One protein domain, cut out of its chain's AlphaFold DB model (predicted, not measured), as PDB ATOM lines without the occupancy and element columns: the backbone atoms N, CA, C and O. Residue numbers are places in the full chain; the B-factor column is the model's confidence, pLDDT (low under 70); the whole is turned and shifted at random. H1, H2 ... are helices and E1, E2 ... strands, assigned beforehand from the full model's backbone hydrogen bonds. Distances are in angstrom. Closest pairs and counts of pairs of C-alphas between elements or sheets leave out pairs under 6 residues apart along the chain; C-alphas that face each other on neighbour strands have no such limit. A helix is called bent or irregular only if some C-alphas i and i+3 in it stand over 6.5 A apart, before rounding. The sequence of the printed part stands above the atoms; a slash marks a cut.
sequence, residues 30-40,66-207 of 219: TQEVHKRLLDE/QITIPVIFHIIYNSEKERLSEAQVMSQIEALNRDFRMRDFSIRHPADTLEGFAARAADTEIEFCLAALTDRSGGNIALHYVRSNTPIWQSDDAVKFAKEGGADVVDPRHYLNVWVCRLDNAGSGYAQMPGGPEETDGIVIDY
ATOM      1  N   THR A  30      -9.520  31.986  26.338       94.94
ATOM      2  CA  THR A  30     -10.515  31.501  27.311       94.94
ATOM      3  C   THR A  30     -11.439  30.426  26.735       94.94
ATOM      4  O   THR A  30     -11.776  29.484  27.442       94.94
ATOM      5  N   GLN A  31     -11.853  30.531  25.468       94.12
ATOM      6  CA  GLN A  31     -12.769  29.551  24.869       94.12
ATOM      7  C   GLN A  31     -12.068  28.221  24.579       94.12
ATOM      8  O   GLN A  31     -12.636  27.153  24.797       94.12
ATOM      9  N   GLU A  32     -10.819  28.277  24.126       94.25
ATOM     10  CA  GLU A  32      -9.971  27.115  23.896       94.25
ATOM     11  C   GLU A  32      -9.679  26.380  25.209       94.25
ATOM     12  O   GLU A  32      -9.866  25.165  25.283       94.25
ATOM     13  N   VAL A  33      -9.308  27.125  26.255       95.81
ATOM     14  CA  VAL A  33      -9.114  26.597  27.614       95.81
ATOM     15  C   VAL A  33     -10.412  25.999  28.144       95.81
ATOM     16  O   VAL A  33     -10.416  24.870  28.622       95.81
ATOM     17  N   HIS A  34     -11.537  26.703  28.002       96.75
ATOM     18  CA  HIS A  34     -12.825  26.211  28.473       96.75
ATOM     19  C   HIS A  34     -13.232  24.897  27.790       96.75
ATOM     20  O   HIS A  34     -13.660  23.961  28.466       96.75
ATOM     21  N   LYS A  35     -13.051  24.793  26.468       96.62
ATOM     22  CA  LYS A  35     -13.322  23.558  25.726       96.62
ATOM     23  C   LYS A  35     -12.424  22.412  26.189       96.62
ATOM     24  O   LYS A  35     -12.939  21.328  26.441       96.62
ATOM     25  N   ARG A  36     -11.116  22.654  26.333       96.88
ATOM     26  CA  ARG A  36     -10.173  21.653  26.852       96.88
ATOM     27  C   ARG A  36     -10.610  21.153  28.230       96.88
ATOM     28  O   ARG A  36     -10.736  19.949  28.418       96.88
ATOM     29  N   LEU A  37     -10.935  22.064  29.148       97.62
ATOM     30  CA  LEU A  37     -11.379  21.700  30.492       97.62
ATOM     31  C   LEU A  37     -12.702  20.915  30.482       97.62
ATOM     32  O   LEU A  37     -12.854  19.987  31.263       97.62
ATOM     33  N   LEU A  38     -13.645  21.202  29.577       97.06
ATOM     34  CA  LEU A  38     -14.870  20.397  29.420       97.06
ATOM     35  C   LEU A  38     -14.614  18.965  28.918       97.06
ATOM     36  O   LEU A  38     -15.446  18.077  29.156       97.06
ATOM     37  N   ASP A  39     -13.529  18.757  28.177       96.94
ATOM     38  CA  ASP A  39     -13.114  17.446  27.679       96.94
ATOM     39  C   ASP A  39     -12.327  16.674  28.757       96.94
ATOM     40  O   ASP A  39     -12.559  15.480  28.943       96.94
ATOM     41  N   GLU A  40     -11.462  17.360  29.510       97.00
ATOM     42  CA  GLU A  40     -10.656  16.807  30.614       97.00
ATOM     43  C   GLU A  40     -11.480  16.541  31.889       97.00
ATOM     44  O   GLU A  40     -11.239  15.558  32.590       97.00
ATOM     45  N   GLN A  66     -22.437  45.244  47.733       91.56
ATOM     46  CA  GLN A  66     -21.079  45.546  47.310       91.56
ATOM     47  C   GLN A  66     -20.143  44.394  47.696       91.56
ATOM     48  O   GLN A  66     -20.143  43.943  48.845       91.56
ATOM     49  N   ILE A  67     -19.343  43.931  46.737       94.50
ATOM     50  CA  ILE A  67     -18.401  42.824  46.915       94.50
ATOM     51  C   ILE A  67     -16.989  43.363  46.728       94.50
ATOM     52  O   ILE A  67     -16.689  43.983  45.713       94.50
ATOM     53  N   THR A  68     -16.101  43.080  47.677       96.44
ATOM     54  CA  THR A  68     -14.663  43.307  47.506       96.44
ATOM     55  C   THR A  68     -13.976  41.967  47.266       96.44
ATOM     56  O   THR A  68     -14.026  41.083  48.118       96.44
ATOM     57  N   ILE A  69     -13.337  41.821  46.109       97.38
ATOM     58  CA  ILE A  69     -12.589  40.633  45.702       97.38
ATOM     59  C   ILE A  69     -11.108  40.844  46.048       97.38
ATOM     60  O   ILE A  69     -10.455  41.702  45.440       97.38
ATOM     61  N   PRO A  70     -10.548  40.081  47.001       97.25
ATOM     62  CA  PRO A  70      -9.121  40.113  47.267       97.25
ATOM     63  C   PRO A  70      -8.369  39.331  46.179       97.25
ATOM     64  O   PRO A  70      -8.761  38.229  45.789       97.25
ATOM     65  N   VAL A  71      -7.283  39.913  45.677       98.31
ATOM     66  CA  VAL A  71      -6.517  39.398  44.536       98.31
ATOM     67  C   VAL A  71      -5.115  38.994  44.974       98.31
ATOM     68  O   VAL A  71      -4.455  39.730  45.713       98.31
ATOM     69  N   ILE A  72      -4.654  37.843  44.486       97.81
ATOM     70  CA  ILE A  72      -3.269  37.379  44.597       97.81
ATOM     71  C   ILE A  72      -2.646  37.417  43.205       97.81
ATOM     72  O   ILE A  72      -3.192  36.849  42.258       97.81
ATOM     73  N   PHE A  73      -1.493  38.066  43.084       98.44
ATOM     74  CA  PHE A  73      -0.733  38.145  41.844       98.44
ATOM     75  C   PHE A  73       0.491  37.238  41.895       98.44
ATOM     76  O   PHE A  73       1.357  37.393  42.755       98.44
ATOM     77  N   HIS A  74       0.600  36.346  40.916       98.12
ATOM     78  CA  HIS A  74       1.757  35.489  40.686       98.12
ATOM     79  C   HIS A  74       2.531  36.005  39.473       98.12
ATOM     80  O   HIS A  74       2.181  35.730  38.328       98.12
ATOM     81  N   ILE A  75       3.582  36.786  39.710       98.31
ATOM     82  CA  ILE A  75       4.454  37.338  38.670       98.31
ATOM     83  C   ILE A  75       5.523  36.302  38.324       98.31
ATOM     84  O   ILE A  75       6.501  36.130  39.057       98.31
ATOM     85  N   ILE A  76       5.339  35.614  37.200       98.44
ATOM     86  CA  ILE A  76       6.244  34.580  36.701       98.44
ATOM     87  C   ILE A  76       7.148  35.191  35.630       98.44
ATOM     88  O   ILE A  76       6.686  35.557  34.548       98.44
ATOM     89  N   TYR A  77       8.443  35.293  35.919       98.25
ATOM     90  CA  TYR A  77       9.396  36.004  35.065       98.25
ATOM     91  C   TYR A  77      10.626  35.151  34.749       98.25
ATOM     92  O   TYR A  77      11.175  34.469  35.615       98.25
ATOM     93  N   ASN A  78      11.083  35.206  33.499       97.94
ATOM     94  CA  ASN A  78      12.340  34.605  33.060       97.94
ATOM     95  C   ASN A  78      13.451  35.661  32.937       97.94
ATOM     96  O   ASN A  78      14.615  35.387  33.241       97.94
ATOM     97  N   SER A  79      13.083  36.886  32.556       96.31
ATOM     98  CA  SER A  79      13.982  38.042  32.470       96.31
ATOM     99  C   SER A  79      13.549  39.191  33.385       96.31
ATOM    100  O   SER A  79      12.378  39.317  33.727       96.31
ATOM    101  N   GLU A  80      14.475  40.087  33.745       95.62
ATOM    102  CA  GLU A  80      14.159  41.256  34.592       95.62
ATOM    103  C   GLU A  80      13.133  42.201  33.954       95.62
ATOM    104  O   GLU A  80      12.409  42.895  34.657       95.62
ATOM    105  N   LYS A  81      13.006  42.195  32.621       93.62
ATOM    106  CA  LYS A  81      11.961  42.957  31.928       93.62
ATOM    107  C   LYS A  81      10.554  42.448  32.269       93.62
ATOM    108  O   LYS A  81       9.613  43.227  32.253       93.62
ATOM    109  N   GLU A  82      10.404  41.157  32.540       95.50
ATOM    110  CA  GLU A  82       9.122  40.529  32.888       95.50
ATOM    111  C   GLU A  82       8.817  40.647  34.391       95.50
ATOM    112  O   GLU A  82       7.690  40.402  34.817       95.50
ATOM    113  N   ARG A  83       9.801  41.057  35.205       97.00
ATOM    114  CA  ARG A  83       9.638  41.287  36.640       97.00
ATOM    115  C   ARG A  83       8.968  42.642  36.887       97.00
ATOM    116  O   ARG A  83       9.629  43.648  37.135       97.00
ATOM    117  N   LEU A  84       7.639  42.660  36.804       96.50
ATOM    118  CA  LEU A  84       6.842  43.883  36.924       96.50
ATOM    119  C   LEU A  84       7.047  44.593  38.266       96.50
ATOM    120  O   LEU A  84       7.175  43.949  39.308       96.50
ATOM    121  N   SER A  85       7.037  45.925  38.259       96.62
ATOM    122  CA  SER A  85       7.066  46.700  39.499       96.62
ATOM    123  C   SER A  85       5.735  46.590  40.244       96.62
ATOM    124  O   SER A  85       4.676  46.436  39.635       96.62
ATOM    125  N   GLU A  86       5.773  46.745  41.567       95.56
ATOM    126  CA  GLU A  86       4.559  46.813  42.387       95.56
ATOM    127  C   GLU A  86       3.626  47.942  41.921       95.56
ATOM    128  O   GLU A  86       2.420  47.749  41.836       95.56
ATOM    129  N   ALA A  87       4.179  49.088  41.506       96.31
ATOM    130  CA  ALA A  87       3.394  50.190  40.946       96.31
ATOM    131  C   ALA A  87       2.596  49.774  39.696       96.31
ATOM    132  O   ALA A  87       1.430  50.141  39.557       96.31
ATOM    133  N   GLN A  88       3.181  48.960  38.808       97.31
ATOM    134  CA  GLN A  88       2.460  48.436  37.648       97.31
ATOM    135  C   GLN A  88       1.346  47.466  38.070       97.31
ATOM    136  O   GLN A  88       0.255  47.522  37.503       97.31
ATOM    137  N   VAL A  89       1.569  46.643  39.098       96.81
ATOM    138  CA  VAL A  89       0.529  45.771  39.676       96.81
ATOM    139  C   VAL A  89      -0.612  46.579  40.285       96.81
ATOM    140  O   VAL A  89      -1.776  46.335  39.968       96.81
ATOM    141  N   MET A  90      -0.304  47.598  41.081       96.56
ATOM    142  CA  MET A  90      -1.324  48.460  41.679       96.56
ATOM    143  C   MET A  90      -2.125  49.223  40.619       96.56
ATOM    144  O   MET A  90      -3.344  49.332  40.743       96.56
ATOM    145  N   SER A  91      -1.494  49.629  39.514       96.88
ATOM    146  CA  SER A  91      -2.198  50.255  38.386       96.88
ATOM    147  C   SER A  91      -3.248  49.340  37.736       96.88
ATOM    148  O   SER A  91      -4.252  49.818  37.208       96.88
ATOM    149  N   GLN A  92      -3.061  48.013  37.803       97.50
ATOM    150  CA  GLN A  92      -4.067  47.055  37.347       97.50
ATOM    151  C   GLN A  92      -5.270  47.010  38.297       97.50
ATOM    152  O   GLN A  92      -6.406  46.957  37.826       97.50
ATOM    153  N   ILE A  93      -5.044  47.060  39.614       96.81
ATOM    154  CA  ILE A  93      -6.120  47.140  40.616       96.81
ATOM    155  C   ILE A  93      -6.914  48.439  40.445       96.81
ATOM    156  O   ILE A  93      -8.143  48.430  40.511       96.81
ATOM    157  N   GLU A  94      -6.232  49.554  40.189       95.00
ATOM    158  CA  GLU A  94      -6.874  50.836  39.892       95.00
ATOM    159  C   GLU A  94      -7.732  50.756  38.625       95.00
ATOM    160  O   GLU A  94      -8.883  51.191  38.643       95.00
ATOM    161  N   ALA A  95      -7.215  50.149  37.550       93.25
ATOM    162  CA  ALA A  95      -7.972  49.941  36.319       93.25
ATOM    163  C   ALA A  95      -9.213  49.058  36.539       93.25
ATOM    164  O   ALA A  95     -10.300  49.438  36.115       93.25
ATOM    165  N   LEU A  96      -9.081  47.938  37.262       95.31
ATOM    166  CA  LEU A  96     -10.212  47.070  37.604       95.31
ATOM    167  C   LEU A  96     -11.278  47.828  38.400       95.31
ATOM    168  O   LEU A  96     -12.453  47.793  38.051       95.31
ATOM    169  N   ASN A  97     -10.879  48.566  39.435       95.06
ATOM    170  CA  ASN A  97     -11.817  49.358  40.228       95.06
ATOM    171  C   ASN A  97     -12.458  50.493  39.426       95.06
ATOM    172  O   ASN A  97     -13.621  50.808  39.656       95.06
ATOM    173  N   ARG A  98     -11.734  51.122  38.494       90.88
ATOM    174  CA  ARG A  98     -12.315  52.125  37.597       90.88
ATOM    175  C   ARG A  98     -13.407  51.507  36.729       90.88
ATOM    176  O   ARG A  98     -14.503  52.061  36.669       90.88
ATOM    177  N   ASP A  99     -13.106  50.368  36.113       89.31
ATOM    178  CA  ASP A  99     -13.960  49.746  35.104       89.31
ATOM    179  C   ASP A  99     -15.178  49.043  35.736       89.31
ATOM    180  O   ASP A  99     -16.288  49.166  35.225       89.31
ATOM    181  N   PHE A 100     -15.019  48.376  36.887       92.75
ATOM    182  CA  PHE A 100     -16.113  47.660  37.562       92.75
ATOM    183  C   PHE A 100     -16.993  48.552  38.448       92.75
ATOM    184  O   PHE A 100     -18.165  48.224  38.652       92.75
ATOM    185  N   ARG A 101     -16.475  49.685  38.945       89.81
ATOM    186  CA  ARG A 101     -17.244  50.653  39.756       89.81
ATOM    187  C   ARG A 101     -17.691  51.902  39.000       89.81
ATOM    188  O   ARG A 101     -18.153  52.851  39.626       89.81
ATOM    189  N   MET A 102     -17.495  51.944  37.679       76.25
ATOM    190  CA  MET A 102     -17.738  53.131  36.841       76.25
ATOM    191  C   MET A 102     -17.169  54.432  37.443       76.25
ATOM    192  O   MET A 102     -17.804  55.486  37.392       76.25
ATOM    193  N   ARG A 103     -15.977  54.377  38.054       65.50
ATOM    194  CA  ARG A 103     -15.428  55.517  38.818       65.50
ATOM    195  C   ARG A 103     -14.937  56.672  37.951       65.50
ATOM    196  O   ARG A 103     -14.623  57.725  38.498       65.50
ATOM    197  N   ASP A 104     -14.880  56.503  36.632       60.69
ATOM    198  CA  ASP A 104     -14.487  57.574  35.725       60.69
ATOM    199  C   ASP A 104     -15.081  57.405  34.313       60.69
ATOM    200  O   ASP A 104     -14.776  56.443  33.613       60.69
ATOM    201  N   PHE A 105     -15.902  58.373  33.885       57.09
ATOM    202  CA  PHE A 105     -16.445  58.492  32.521       57.09
ATOM    203  C   PHE A 105     -15.573  59.374  31.603       57.09
ATOM    204  O   PHE A 105     -15.974  59.689  30.479       57.09
ATOM    205  N   SER A 106     -14.413  59.850  32.074       52.50
ATOM    206  CA  SER A 106     -13.518  60.703  31.281       52.50
ATOM    207  C   SER A 106     -12.950  59.960  30.068       52.50
ATOM    208  O   SER A 106     -12.789  60.551  28.996       52.50
ATOM    209  N   ILE A 107     -12.739  58.648  30.201       55.31
ATOM    210  CA  ILE A 107     -12.406  57.753  29.097       55.31
ATOM    211  C   ILE A 107     -13.714  57.336  28.431       55.31
ATOM    212  O   ILE A 107     -14.268  56.275  28.704       55.31
ATOM    213  N   ARG A 108     -14.224  58.200  27.552       57.25
ATOM    214  CA  ARG A 108     -15.355  57.841  26.698       57.25
ATOM    215  C   ARG A 108     -14.914  56.734  25.756       57.25
ATOM    216  O   ARG A 108     -14.030  56.949  24.921       57.25
ATOM    217  N   HIS A 109     -15.532  55.563  25.864       62.66
ATOM    218  CA  HIS A 109     -15.396  54.566  24.819       62.66
ATOM    219  C   HIS A 109     -15.901  55.211  23.514       62.66
ATOM    220  O   HIS A 109     -16.910  55.917  23.541       62.66
ATOM    221  N   PRO A 110     -15.255  55.012  22.353       63.34
ATOM    222  CA  PRO A 110     -15.723  55.616  21.099       63.34
ATOM    223  C   PRO A 110     -17.202  55.307  20.808       63.34
ATOM    224  O   PRO A 110     -17.935  56.147  20.283       63.34
ATOM    225  N   ALA A 111     -17.660  54.126  21.240       62.69
ATOM    226  CA  ALA A 111     -19.059  53.711  21.151       62.69
ATOM    227  C   ALA A 111     -20.015  54.414  22.131       62.69
ATOM    228  O   ALA A 111     -21.212  54.331  21.918       62.69
ATOM    229  N   ASP A 112     -19.548  55.162  23.134       61.38
ATOM    230  CA  ASP A 112     -20.430  55.965  24.002       61.38
ATOM    231  C   ASP A 112     -21.156  57.062  23.212       61.38
ATOM    232  O   ASP A 112     -22.225  57.528  23.605       61.38
ATOM    233  N   THR A 113     -20.577  57.474  22.079       60.03
ATOM    234  CA  THR A 113     -21.197  58.412  21.129       60.03
ATOM    235  C   THR A 113     -22.138  57.735  20.130       60.03
ATOM    236  O   THR A 113     -22.904  58.421  19.454       60.03
ATOM    237  N   LEU A 114     -22.115  56.400  20.054       59.09
ATOM    238  CA  LEU A 114     -22.948  55.586  19.175       59.09
ATOM    239  C   LEU A 114     -24.098  54.974  20.002       59.09
ATOM    240  O   LEU A 114     -23.894  54.357  21.037       59.09
ATOM    241  N   GLU A 115     -25.338  55.152  19.553       57.34
ATOM    242  CA  GLU A 115     -26.470  54.274  19.910       57.34
ATOM    243  C   GLU A 115     -26.792  54.044  21.406       57.34
ATOM    244  O   GLU A 115     -27.192  52.953  21.805       57.34
ATOM    245  N   GLY A 116     -26.692  55.060  22.267       62.88
ATOM    246  CA  GLY A 116     -27.265  54.986  23.623       62.88
ATOM    247  C   GLY A 116     -26.662  53.906  24.537       62.88
ATOM    248  O   GLY A 116     -27.235  53.623  25.590       62.88
ATOM    249  N   PHE A 117     -25.511  53.322  24.182       71.44
ATOM    250  CA  PHE A 117     -24.817  52.325  25.004       71.44
ATOM    251  C   PHE A 117     -24.403  52.878  26.368       71.44
ATOM    252  O   PHE A 117     -24.466  52.151  27.357       71.44
ATOM    253  N   ALA A 118     -24.111  54.180  26.453       71.12
ATOM    254  CA  ALA A 118     -23.858  54.864  27.719       71.12
ATOM    255  C   ALA A 118     -25.018  54.707  28.727       71.12
ATOM    256  O   ALA A 118     -24.778  54.614  29.924       71.12
ATOM    257  N   ALA A 119     -26.273  54.607  28.262       73.00
ATOM    258  CA  ALA A 119     -27.434  54.388  29.132       73.00
ATOM    259  C   ALA A 119     -27.551  52.940  29.653       73.00
ATOM    260  O   ALA A 119     -28.400  52.663  30.496       73.00
ATOM    261  N   ARG A 120     -26.738  52.012  29.132       77.69
ATOM    262  CA  ARG A 120     -26.672  50.603  29.556       77.69
ATOM    263  C   ARG A 120     -25.428  50.290  30.392       77.69
ATOM    264  O   ARG A 120     -25.286  49.152  30.831       77.69
ATOM    265  N   ALA A 121     -24.533  51.259  30.585       76.75
ATOM    266  CA  ALA A 121     -23.405  51.114  31.495       76.75
ATOM    267  C   ALA A 121     -23.920  50.952  32.937       76.75
ATOM    268  O   ALA A 121     -24.895  51.600  33.325       76.75
ATOM    269  N   ALA A 122     -23.289  50.074  33.717       83.00
ATOM    270  CA  ALA A 122     -23.718  49.740  35.072       83.00
ATOM    271  C   ALA A 122     -22.535  49.714  36.050       83.00
ATOM    272  O   ALA A 122     -21.467  49.199  35.713       83.00
ATOM    273  N   ASP A 123     -22.743  50.240  37.265       88.12
ATOM    274  CA  ASP A 123     -21.847  50.012  38.405       88.12
ATOM    275  C   ASP A 123     -22.133  48.585  38.856       88.12
ATOM    276  O   ASP A 123     -23.265  48.266  39.222       88.12
ATOM    277  N   THR A 124     -21.133  47.714  38.765       91.00
ATOM    278  CA  THR A 124     -21.295  46.310  39.159       91.00
ATOM    279  C   THR A 124     -21.247  46.124  40.673       91.00
ATOM    280  O   THR A 124     -21.493  45.023  41.150       91.00
ATOM    281  N   GLU A 125     -20.899  47.177  41.423       93.06
ATOM    282  CA  GLU A 125     -20.649  47.159  42.865       93.06
ATOM    283  C   GLU A 125     -19.525  46.188  43.282       93.06
ATOM    284  O   GLU A 125     -19.404  45.829  44.453       93.06
ATOM    285  N   ILE A 126     -18.659  45.802  42.336       95.69
ATOM    286  CA  ILE A 126     -17.483  44.960  42.571       95.69
ATOM    287  C   ILE A 126     -16.238  45.835  42.707       95.69
ATOM    288  O   ILE A 126     -15.911  46.632  41.830       95.69
ATOM    289  N   GLU A 127     -15.518  45.657  43.804       96.81
ATOM    290  CA  GLU A 127     -14.207  46.244  44.049       96.81
ATOM    291  C   GLU A 127     -13.128  45.173  44.106       96.81
ATOM    292  O   GLU A 127     -13.386  44.023  44.445       96.81
ATOM    293  N   PHE A 128     -11.894  45.581  43.847       97.75
ATOM    294  CA  PHE A 128     -10.718  44.730  43.929       97.75
ATOM    295  C   PHE A 128      -9.712  45.340  44.893       97.75
ATOM    296  O   PHE A 128      -9.467  46.549  44.876       97.75
ATOM    297  N   CYS A 129      -9.086  44.502  45.708       96.50
ATOM    298  CA  CYS A 129      -7.960  44.897  46.544       96.50
ATOM    299  C   CYS A 129      -6.858  43.843  46.468       96.50
ATOM    300  O   CYS A 129      -7.116  42.675  46.183       96.50
ATOM    301  N   LEU A 130      -5.616  44.249  46.723       96.12
ATOM    302  CA  LEU A 130      -4.550  43.281  46.940       96.12
ATOM    303  C   LEU A 130      -4.873  42.522  48.231       96.12
ATOM    304  O   LEU A 130      -5.225  43.148  49.233       96.12
ATOM    305  N   ALA A 131      -4.779  41.194  48.210       94.88
ATOM    306  CA  ALA A 131      -5.057  40.399  49.396       94.88
ATOM    307  C   ALA A 131      -4.138  40.805  50.568       94.88
ATOM    308  O   ALA A 131      -2.986  41.201  50.392       94.88
ATOM    309  N   ALA A 132      -4.654  40.703  51.791       87.88
ATOM    310  CA  ALA A 132      -3.897  40.976  53.011       87.88
ATOM    311  C   ALA A 132      -3.320  39.669  53.578       87.88
ATOM    312  O   ALA A 132      -3.665  39.249  54.681       87.88
ATOM    313  N   LEU A 133      -2.473  38.994  52.797       83.12
ATOM    314  CA  LEU A 133      -1.805  37.763  53.217       83.12
ATOM    315  C   LEU A 133      -0.409  38.081  53.729       83.12
ATOM    316  O   LEU A 133       0.330  38.800  53.068       83.12
ATOM    317  N   THR A 134      -0.029  37.527  54.878       81.50
ATOM    318  CA  THR A 134       1.316  37.711  55.436       81.50
ATOM    319  C   THR A 134       2.007  36.380  55.677       81.50
ATOM    320  O   THR A 134       1.374  35.402  56.080       81.50
ATOM    321  N   ASP A 135       3.312  36.327  55.420       78.19
ATOM    322  CA  ASP A 135       4.136  35.202  55.855       78.19
ATOM    323  C   ASP A 135       4.422  35.260  57.367       78.19
ATOM    324  O   ASP A 135       4.035  36.188  58.079       78.19
ATOM    325  N   ARG A 136       5.159  34.264  57.878       78.25
ATOM    326  CA  ARG A 136       5.551  34.203  59.299       78.25
ATOM    327  C   ARG A 136       6.408  35.391  59.761       78.25
ATOM    328  O   ARG A 136       6.547  35.581  60.965       78.25
ATOM    329  N   SER A 137       7.005  36.143  58.837       76.69
ATOM    330  CA  SER A 137       7.807  37.338  59.114       76.69
ATOM    331  C   SER A 137       7.010  38.645  59.004       76.69
ATOM    332  O   SER A 137       7.540  39.705  59.328       76.69
ATOM    333  N   GLY A 138       5.735  38.575  58.600       73.31
ATOM    334  CA  GLY A 138       4.860  39.730  58.400       73.31
ATOM    335  C   GLY A 138       4.962  40.368  57.011       73.31
ATOM    336  O   GLY A 138       4.373  41.425  56.793       73.31
ATOM    337  N   GLY A 139       5.692  39.760  56.069       74.12
ATOM    338  CA  GLY A 139       5.790  40.241  54.689       74.12
ATOM    339  C   GLY A 139       4.525  39.925  53.892       74.12
ATOM    340  O   GLY A 139       3.994  38.824  54.025       74.12
ATOM    341  N   ASN A 140       4.038  40.868  53.074       77.56
ATOM    342  CA  ASN A 140       2.859  40.640  52.236       77.56
ATOM    343  C   ASN A 140       3.172  39.607  51.139       77.56
ATOM    344  O   ASN A 140       4.068  39.821  50.324       77.56
ATOM    345  N   ILE A 141       2.421  38.509  51.115       84.12
ATOM    346  CA  ILE A 141       2.544  37.427  50.131       84.12
ATOM    347  C   ILE A 141       1.380  37.410  49.129       84.12
ATOM    348  O   ILE A 141       1.170  36.451  48.414       84.12
ATOM    349  N   ALA A 142       0.591  38.470  49.017       91.25
ATOM    350  CA  ALA A 142      -0.387  38.584  47.936       91.25
ATOM    351  C   ALA A 142       0.256  38.934  46.584       91.25
ATOM    352  O   ALA A 142      -0.408  38.872  45.553       91.25
ATOM    353  N   LEU A 143       1.540  39.306  46.577       95.00
ATOM    354  CA  LEU A 143       2.329  39.559  45.376       95.00
ATOM    355  C   LEU A 143       3.548  38.630  45.358       95.00
ATOM    356  O   LEU A 143       4.575  38.892  45.983       95.00
ATOM    357  N   HIS A 144       3.422  37.520  44.639       93.56
ATOM    358  CA  HIS A 144       4.448  36.499  44.499       93.56
ATOM    359  C   HIS A 144       5.316  36.757  43.271       93.56
ATOM    360  O   HIS A 144       4.816  36.821  42.154       93.56
ATOM    361  N   TYR A 145       6.632  36.828  43.458       96.25
ATOM    362  CA  TYR A 145       7.593  36.876  42.358       96.25
ATOM    363  C   TYR A 145       8.278  35.523  42.203       96.25
ATOM    364  O   TYR A 145       9.086  35.138  43.048       96.25
ATOM    365  N   VAL A 146       8.021  34.833  41.093       97.25
ATOM    366  CA  VAL A 146       8.611  33.524  40.802       97.25
ATOM    367  C   VAL A 146       9.520  33.621  39.588       97.25
ATOM    368  O   VAL A 146       9.082  33.905  38.473       97.25
ATOM    369  N   ARG A 147      10.812  33.362  39.807       98.00
ATOM    370  CA  ARG A 147      11.772  33.254  38.711       98.00
ATOM    371  C   ARG A 147      11.639  31.882  38.064       98.00
ATOM    372  O   ARG A 147      11.815  30.873  38.741       98.00
ATOM    373  N   SER A 148      11.389  31.853  36.763       98.06
ATOM    374  CA  SER A 148      11.220  30.624  35.991       98.06
ATOM    375  C   SER A 148      12.289  30.486  34.914       98.06
ATOM    376  O   SER A 148      12.753  31.478  34.352       98.06
ATOM    377  N   ASN A 149      12.663  29.251  34.584       97.44
ATOM    378  CA  ASN A 149      13.498  28.964  33.414       97.44
ATOM    379  C   ASN A 149      12.671  28.849  32.124       97.44
ATOM    380  O   ASN A 149      13.254  28.812  31.043       97.44
ATOM    381  N   THR A 150      11.339  28.815  32.232       97.25
ATOM    382  CA  THR A 150      10.412  28.772  31.100       97.25
ATOM    383  C   THR A 150      10.295  30.171  30.488       97.25
ATOM    384  O   THR A 150       9.761  31.071  31.138       97.25
ATOM    385  N   PRO A 151      10.789  30.401  29.255       95.12
ATOM    386  CA  PRO A 151      10.804  31.738  28.666       95.12
ATOM    387  C   PRO A 151       9.441  32.154  28.103       95.12
ATOM    388  O   PRO A 151       9.180  33.342  27.939       95.12
ATOM    389  N   ILE A 152       8.598  31.189  27.731       95.50
ATOM    390  CA  ILE A 152       7.297  31.410  27.098       95.50
ATOM    391  C   ILE A 152       6.339  30.329  27.595       95.50
ATOM    392  O   ILE A 152       6.654  29.143  27.507       95.50
ATOM    393  N   TRP A 153       5.174  30.749  28.069       95.94
ATOM    394  CA  TRP A 153       4.098  29.889  28.545       95.94
ATOM    395  C   TRP A 153       3.009  29.717  27.488       95.94
ATOM    396  O   TRP A 153       2.787  30.599  26.655       95.94
ATOM    397  N   GLN A 154       2.325  28.578  27.537       94.38
ATOM    398  CA  GLN A 154       1.177  28.268  26.693       94.38
ATOM    399  C   GLN A 154      -0.132  28.463  27.477       94.38
ATOM    400  O   GLN A 154      -0.137  28.666  28.694       94.38
ATOM    401  N   SER A 155      -1.265  28.404  26.775       94.31
ATOM    402  CA  SER A 155      -2.603  28.437  27.397       94.31
ATOM    403  C   SER A 155      -3.065  27.040  27.852       94.31
ATOM    404  O   SER A 155      -4.175  26.600  27.554       94.31
ATOM    405  N   ASP A 156      -2.182  26.318  28.539       94.88
ATOM    406  CA  ASP A 156      -2.333  24.917  28.960       94.88
ATOM    407  C   ASP A 156      -2.295  24.731  30.488       94.88
ATOM    408  O   ASP A 156      -2.151  23.614  30.972       94.88
ATOM    409  N   ASP A 157      -2.428  25.823  31.247       97.44
ATOM    410  CA  ASP A 157      -2.372  25.873  32.714       97.44
ATOM    411  C   ASP A 157      -1.028  25.474  33.355       97.44
ATOM    412  O   ASP A 157      -0.916  25.549  34.577       97.44
ATOM    413  N   ALA A 158       0.034  25.166  32.596       97.62
ATOM    414  CA  ALA A 158       1.333  24.795  33.179       97.62
ATOM    415  C   ALA A 158       1.896  25.878  34.125       97.62
ATOM    416  O   ALA A 158       2.505  25.572  35.149       97.62
ATOM    417  N   VAL A 159       1.630  27.157  33.832       98.12
ATOM    418  CA  VAL A 159       2.041  28.307  34.664       98.12
ATOM    419  C   VAL A 159       1.425  28.297  36.069       98.12
ATOM    420  O   VAL A 159       1.962  28.924  36.984       98.12
ATOM    421  N   LYS A 160       0.323  27.567  36.255       98.56
ATOM    422  CA  LYS A 160      -0.407  27.453  37.520       98.56
ATOM    423  C   LYS A 160       0.150  26.362  38.437       98.56
ATOM    424  O   LYS A 160      -0.469  26.045  39.446       98.56
ATOM    425  N   PHE A 161       1.306  25.784  38.096       98.50
ATOM    426  CA  PHE A 161       1.939  24.728  38.879       98.50
ATOM    427  C   PHE A 161       3.407  25.037  39.177       98.50
ATOM    428  O   PHE A 161       4.234  25.190  38.272       98.50
ATOM    429  N   ALA A 162       3.774  25.043  40.459       97.94
ATOM    430  CA  ALA A 162       5.143  25.298  40.906       97.94
ATOM    431  C   ALA A 162       6.139  24.253  40.378       97.94
ATOM    432  O   ALA A 162       7.274  24.583  40.031       97.94
ATOM    433  N   LYS A 163       5.701  22.994  40.243       97.50
ATOM    434  CA  LYS A 163       6.519  21.897  39.693       97.50
ATOM    435  C   LYS A 163       6.956  22.125  38.236       97.50
ATOM    436  O   LYS A 163       7.998  21.612  37.846       97.50
ATOM    437  N   GLU A 164       6.194  22.906  37.466       97.56
ATOM    438  CA  GLU A 164       6.499  23.267  36.070       97.56
ATOM    439  C   GLU A 164       7.282  24.594  35.979       97.56
ATOM    440  O   GLU A 164       7.525  25.127  34.897       97.56
ATOM    441  N   GLY A 165       7.679  25.161  37.125       97.38
ATOM    442  CA  GLY A 165       8.336  26.463  37.219       97.38
ATOM    443  C   GLY A 165       7.372  27.653  37.230       97.38
ATOM    444  O   GLY A 165       7.814  28.775  36.974       97.38
ATOM    445  N   GLY A 166       6.080  27.410  37.466       98.06
ATOM    446  CA  GLY A 166       5.038  28.412  37.671       98.06
ATOM    447  C   GLY A 166       4.769  28.672  39.157       98.06
ATOM    448  O   GLY A 166       5.688  28.623  39.973       98.06
ATOM    449  N   ALA A 167       3.512  28.925  39.523       98.00
ATOM    450  CA  ALA A 167       3.086  29.065  40.918       98.00
ATOM    451  C   ALA A 167       1.750  28.359  41.152       98.00
ATOM    452  O   ALA A 167       0.836  28.545  40.354       98.00
ATOM    453  N   ASP A 168       1.641  27.592  42.237       98.06
ATOM    454  CA  ASP A 168       0.395  26.916  42.603       98.06
ATOM    455  C   ASP A 168      -0.699  27.929  42.979       98.06
ATOM    456  O   ASP A 168      -0.416  29.007  43.514       98.06
ATOM    457  N   VAL A 169      -1.957  27.571  42.718       97.31
ATOM    458  CA  VAL A 169      -3.119  28.348  43.165       97.31
ATOM    459  C   VAL A 169      -3.122  28.504  44.692       97.31
ATOM    460  O   VAL A 169      -2.776  27.581  45.432       97.31
ATOM    461  N   VAL A 170      -3.544  29.671  45.179       95.62
ATOM    462  CA  VAL A 170      -3.663  29.957  46.612       95.62
ATOM    463  C   VAL A 170      -5.124  30.227  46.946       95.62
ATOM    464  O   VAL A 170      -5.658  31.275  46.596       95.62
ATOM    465  N   ASP A 171      -5.751  29.268  47.631       94.62
ATOM    466  CA  ASP A 171      -7.111  29.356  48.186       94.62
ATOM    467  C   ASP A 171      -8.131  30.038  47.238       94.62
ATOM    468  O   ASP A 171      -8.634  31.135  47.507       94.62
ATOM    469  N   PRO A 172      -8.454  29.386  46.106       96.12
ATOM    470  CA  PRO A 172      -9.310  29.958  45.063       96.12
ATOM    471  C   PRO A 172     -10.755  30.195  45.521       96.12
ATOM    472  O   PRO A 172     -11.530  30.857  44.839       96.12
ATOM    473  N   ARG A 173     -11.139  29.679  46.695       95.50
ATOM    474  CA  ARG A 173     -12.459  29.914  47.290       95.50
ATOM    475  C   ARG A 173     -12.592  31.302  47.908       95.50
ATOM    476  O   ARG A 173     -13.715  31.770  48.084       95.50
ATOM    477  N   HIS A 174     -11.473  31.940  48.243       95.62
ATOM    478  CA  HIS A 174     -11.456  33.244  48.902       95.62
ATOM    479  C   HIS A 174     -10.704  34.311  48.108       95.62
ATOM    480  O   HIS A 174     -10.975  35.490  48.320       95.62
ATOM    481  N   TYR A 175      -9.803  33.926  47.198       96.81
ATOM    482  CA  TYR A 175      -8.963  34.863  46.454       96.81
ATOM    483  C   TYR A 175      -9.040  34.648  44.948       96.81
ATOM    484  O   TYR A 175      -8.930  33.528  44.447       96.81
ATOM    485  N   LEU A 176      -9.112  35.756  44.212       98.38
ATOM    486  CA  LEU A 176      -8.876  35.736  42.777       98.38
ATOM    487  C   LEU A 176      -7.375  35.571  42.526       98.38
ATOM    488  O   LEU A 176      -6.586  36.466  42.830       98.38
ATOM    489  N   ASN A 177      -6.985  34.440  41.945       98.50
ATOM    490  CA  ASN A 177      -5.603  34.183  41.565       98.50
ATOM    491  C   ASN A 177      -5.343  34.701  40.144       98.50
ATOM    492  O   ASN A 177      -6.058  34.361  39.197       98.50
ATOM    493  N   VAL A 178      -4.313  35.535  39.996       98.75
ATOM    494  CA  VAL A 178      -3.918  36.125  38.716       98.75
ATOM    495  C   VAL A 178      -2.445  35.853  38.463       98.75
ATOM    496  O   VAL A 178      -1.578  36.387  39.148       98.75
ATOM    497  N   TRP A 179      -2.145  35.057  37.445       98.69
ATOM    498  CA  TRP A 179      -0.778  34.856  36.983       98.69
ATOM    499  C   TRP A 179      -0.442  35.865  35.898       98.69
ATOM    500  O   TRP A 179      -1.219  36.086  34.968       98.69
ATOM    501  N   VAL A 180       0.744  36.448  35.997       98.31
ATOM    502  CA  VAL A 180       1.286  37.361  34.999       98.31
ATOM    503  C   VAL A 180       2.594  36.786  34.500       98.31
ATOM    504  O   VAL A 180       3.536  36.616  35.271       98.31
ATOM    505  N   CYS A 181       2.652  36.452  33.217       97.44
ATOM    506  CA  CYS A 181       3.814  35.802  32.629       97.44
ATOM    507  C   CYS A 181       3.995  36.214  31.169       97.44
ATOM    508  O   CYS A 181       3.218  36.989  30.619       97.44
ATOM    509  N   ARG A 182       5.039  35.717  30.512       95.75
ATOM    510  CA  ARG A 182       5.145  35.825  29.059       95.75
ATOM    511  C   ARG A 182       4.380  34.681  28.402       95.75
ATOM    512  O   ARG A 182       4.837  33.542  28.454       95.75
ATOM    513  N   LEU A 183       3.263  34.994  27.755       94.56
ATOM    514  CA  LEU A 183       2.542  34.054  26.908       94.56
ATOM    515  C   LEU A 183       3.147  34.039  25.502       94.56
ATOM    516  O   LEU A 183       3.858  34.959  25.072       94.56
ATOM    517  N   ASP A 184       2.890  32.957  24.777       86.62
ATOM    518  CA  ASP A 184       3.216  32.891  23.364       86.62
ATOM    519  C   ASP A 184       2.473  33.985  22.579       86.62
ATOM    520  O   ASP A 184       1.459  34.536  23.007       86.62
ATOM    521  N   ASN A 185       3.001  34.368  21.411       66.38
ATOM    522  CA  ASN A 185       2.476  35.496  20.621       66.38
ATOM    523  C   ASN A 185       1.054  35.255  20.056       66.38
ATOM    524  O   ASN A 185       0.600  35.999  19.190       66.38
ATOM    525  N   ALA A 186       0.364  34.217  20.528       60.75
ATOM    526  CA  ALA A 186      -1.009  33.879  20.225       60.75
ATOM    527  C   ALA A 186      -1.993  34.277  21.344       60.75
ATOM    528  O   ALA A 186      -3.182  34.023  21.172       60.75
ATOM    529  N   GLY A 187      -1.568  34.896  22.454       65.00
ATOM    530  CA  GLY A 187      -2.469  35.239  23.559       65.00
ATOM    531  C   GLY A 187      -2.102  36.518  24.315       65.00
ATOM    532  O   GLY A 187      -0.946  36.781  24.613       65.00
ATOM    533  N   SER A 188      -3.119  37.310  24.653       86.94
ATOM    534  CA  SER A 188      -3.054  38.402  25.637       86.94
ATOM    535  C   SER A 188      -3.445  37.938  27.045       86.94
ATOM    536  O   SER A 188      -3.126  38.601  28.029       86.94
ATOM    537  N   GLY A 189      -4.094  36.775  27.142       94.19
ATOM    538  CA  GLY A 189      -4.496  36.142  28.388       94.19
ATOM    539  C   GLY A 189      -5.592  35.096  28.185       94.19
ATOM    540  O   GLY A 189      -6.103  34.906  27.074       94.19
ATOM    541  N   TYR A 190      -5.956  34.431  29.274       96.50
ATOM    542  CA  TYR A 190      -7.100  33.532  29.375       96.50
ATOM    543  C   TYR A 190      -7.613  33.474  30.816       96.50
ATOM    544  O   TYR A 190      -6.887  33.764  31.764       96.50
ATOM    545  N   ALA A 191      -8.869  33.079  30.977       97.69
ATOM    546  CA  ALA A 191      -9.481  32.830  32.275       97.69
ATOM    547  C   ALA A 191     -10.083  31.425  32.306       97.69
ATOM    548  O   ALA A 191     -10.531  30.915  31.277       97.69
ATOM    549  N   GLN A 192     -10.124  30.817  33.486       98.19
ATOM    550  CA  GLN A 192     -10.966  29.652  33.717       98.19
ATOM    551  C   GLN A 192     -12.414  30.113  33.939       98.19
ATOM    552  O   GLN A 192     -12.670  31.025  34.721       98.19
ATOM    553  N   MET A 193     -13.371  29.505  33.232       96.69
ATOM    554  CA  MET A 193     -14.792  29.777  33.473       96.69
ATOM    555  C   MET A 193     -15.270  29.100  34.769       96.69
ATOM    556  O   MET A 193     -14.753  28.032  35.114       96.69
ATOM    557  N   PRO A 194     -16.294  29.654  35.450       96.75
ATOM    558  CA  PRO A 194     -16.863  29.042  36.646       96.75
ATOM    559  C   PRO A 194     -17.255  27.575  36.442       96.75
ATOM    560  O   PRO A 194     -17.726  27.171  35.373       96.75
ATOM    561  N   GLY A 195     -17.067  26.781  37.496       95.62
ATOM    562  CA  GLY A 195     -17.305  25.339  37.491       95.62
ATOM    563  C   GLY A 195     -16.097  24.499  37.068       95.62
ATOM    564  O   GLY A 195     -16.231  23.277  37.024       95.62
ATOM    565  N   GLY A 196     -14.949  25.115  36.769       96.56
ATOM    566  CA  GLY A 196     -13.674  24.424  36.553       96.56
ATOM    567  C   GLY A 196     -13.065  23.814  37.824       96.56
ATOM    568  O   GLY A 196     -13.640  23.948  38.906       96.56
ATOM    569  N   PRO A 197     -11.941  23.091  37.691       97.06
ATOM    570  CA  PRO A 197     -11.194  22.544  38.826       97.06
ATOM    571  C   PRO A 197     -10.564  23.657  39.680       97.06
ATOM    572  O   PRO A 197     -10.129  24.684  39.158       97.06
ATOM    573  N   GLU A 198     -10.508  23.463  41.000       96.88
ATOM    574  CA  GLU A 198      -9.991  24.480  41.930       96.88
ATOM    575  C   GLU A 198      -8.488  24.717  41.724       96.88
ATOM    576  O   GLU A 198      -8.010  25.841  41.833       96.88
ATOM    577  N   GLU A 199      -7.749  23.673  41.352       97.12
ATOM    578  CA  GLU A 199      -6.291  23.661  41.211       97.12
ATOM    579  C   GLU A 199      -5.772  24.623  40.132       97.12
ATOM    580  O   GLU A 199      -4.607  25.011  40.160       97.12
ATOM    581  N   THR A 200      -6.631  25.016  39.191       97.94
ATOM    582  CA  THR A 200      -6.301  25.945  38.105       97.94
ATOM    583  C   THR A 200      -7.237  27.148  38.058       97.94
ATOM    584  O   THR A 200      -7.270  27.859  37.050       97.94
ATOM    585  N   ASP A 201      -8.007  27.411  39.112       98.44
ATOM    586  CA  ASP A 201      -8.953  28.521  39.101       98.44
ATOM    587  C   ASP A 201      -8.256  29.891  39.072       98.44
ATOM    588  O   ASP A 201      -7.269  30.131  39.769       98.44
ATOM    589  N   GLY A 202      -8.764  30.783  38.218       98.25
ATOM    590  CA  GLY A 202      -8.257  32.143  38.059       98.25
ATOM    591  C   GLY A 202      -7.878  32.525  36.628       98.25
ATOM    592  O   GLY A 202      -8.360  31.958  35.638       98.25
ATOM    593  N   ILE A 203      -7.033  33.552  36.522       98.44
ATOM    594  CA  ILE A 203      -6.765  34.292  35.281       98.44
ATOM    595  C   ILE A 203      -5.266  34.311  34.995       98.44
ATOM    596  O   ILE A 203      -4.458  34.517  35.892       98.44
ATOM    597  N   VAL A 204      -4.885  34.154  33.733       98.19
ATOM    598  CA  VAL A 204      -3.506  34.311  33.266       98.19
ATOM    599  C   VAL A 204      -3.458  35.451  32.258       98.19
ATOM    600  O   VAL A 204      -4.248  35.481  31.314       98.19
ATOM    601  N   ILE A 205      -2.541  36.396  32.450       97.31
ATOM    602  CA  ILE A 205      -2.400  37.595  31.617       97.31
ATOM    603  C   ILE A 205      -0.955  37.695  31.137       97.31
ATOM    604  O   ILE A 205      -0.016  37.470  31.903       97.31
ATOM    605  N   ASP A 206      -0.757  38.052  29.869       96.25
ATOM    606  CA  ASP A 206       0.591  38.347  29.396       96.25
ATOM    607  C   ASP A 206       1.095  39.673  29.997       96.25
ATOM    608  O   ASP A 206       0.387  40.681  29.989       96.25
ATOM    609  N   TYR A 207       2.338  39.701  30.482       95.88
ATOM    610  CA  TYR A 207       2.939  40.865  31.149       95.88
ATOM    611  C   TYR A 207       2.944  42.152  30.297       95.88
ATOM    612  O   TYR A 207       3.008  43.260  30.835       95.88
TER     613      TYR A 207
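Overview. This is residues 30 to 40 and 66 to 207 of the 219 residues of an uncharacterized protein of Saprospiraceae bacterium (UniProt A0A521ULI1). A twisted sheet of six strands, built round the long strand E1, makes the body; H2 packs over one face, and part of the unnamed stretch 148 to 175 passes over the opposite face. Beyond one end of the sheet, the chain from H2 to E2 makes a long arm-like loop with the little helices H3 and H4, while H1 lies past the edge strand E5 and meets the sheet with its first residues. The printed part has 153 residues, with four named helices and six named strands; along the chain H1 comes first, then E1, then H2, H3 and H4, and then the strands E2 to E6; the sheet is branched and mixed, with E1 and E2, E1 and E3, E1 and E4, and E4 and E6 as parallel neighbours and E5 and E6 as antiparallel ones. The class is mixed, helices and strands, with 68 residues, under half, in named elements. The whole is compact, with a radius of gyration of the C-alphas of 16.9 A and spans of 50 by 41 by 32 A.

Arrangement. H1, residues 30 to 40, is on the sheet but only grazes it, with its residues 30 to 34; its closest C-alphas to E5, residues 189 to 191, are those of Thr 30 and Tyr 190, 4.5 A apart. E1, residues 67 to 77, has three parallel neighbours in staggered pairing. E2, residues 126 to 130, beside residues 67 to 71, and E3, residues 143 to 147, beside residues 73 to 77, lie on one side of it; N 69 and O 127 are 2.8 A apart and N 75 and O 144 2.7 A, both within hydrogen-bond range. E4, residues 176 to 181, lies on the other side, with N 74 and O 178 2.8 A apart. H2, residues 86 to 100, is on the sheet at a height of 7.8 A and runs slantwise to the strands, at 37 degrees to E1 on the local plane. It lies over E1, only just not over E2 as well: 6 of its 15 C-alphas fall on E1 and 2 on E2. The closest C-alphas of H2 and E2 are those of Asn 97 and Glu 127, 5.5 A apart. H3, residues 110 to 113, and H4, residues 117 to 120, are not on the sheet; they are close but not clearly touching, with the C-alphas of Asp 112 and Ala 118 closest at 5.2 A. E1, H2, H3, H4 and E2 form a strand-helix-strand unit, two parallel neighbour strands with helices between them along the chain. E6, residues 203 to 206, is parallel to E4, with N 179 and O 203 2.8 A apart, and E5 and E6 are a hairpin, antiparallel at 178 degrees, with N 190 and O 204 2.9 A apart. In H1 and H2 every O i to N i+4 pair is within hydrogen-bond range; H3 and H4 are too short for such a pair.

Along the chain. H1 begins at C-alpha 30, (-10.515, 31.501, 27.311), and is 15.1 A long. E1 is 31.0 A long and begins at C-alpha 67, (-18.401, 42.824, 46.915). H2 is 21.2 A long. H3 is neither bent nor irregular, but only just: C-alphas 110 and 113 are 6.1 A apart. H4 has four residues, E2 and E3 five each. E4 is 16.2 A long, E5 has three residues, and E6 ends at C-alpha 206, (0.591, 38.347, 29.396).

Size, cuts and confidence. The C-alphas of Glu 115 and Ser 137 are the two farthest apart, 54.8 A. Residues 41 to 65 are cut out, and C-alphas 40 and 66 are 34.8 A apart across the cut. The links E2 to E3, E3 to E4 and E5 to E6 are long. The mean pLDDT of the printed part is 90.1; residues 103 to 116 and 185 to 187 are under 70.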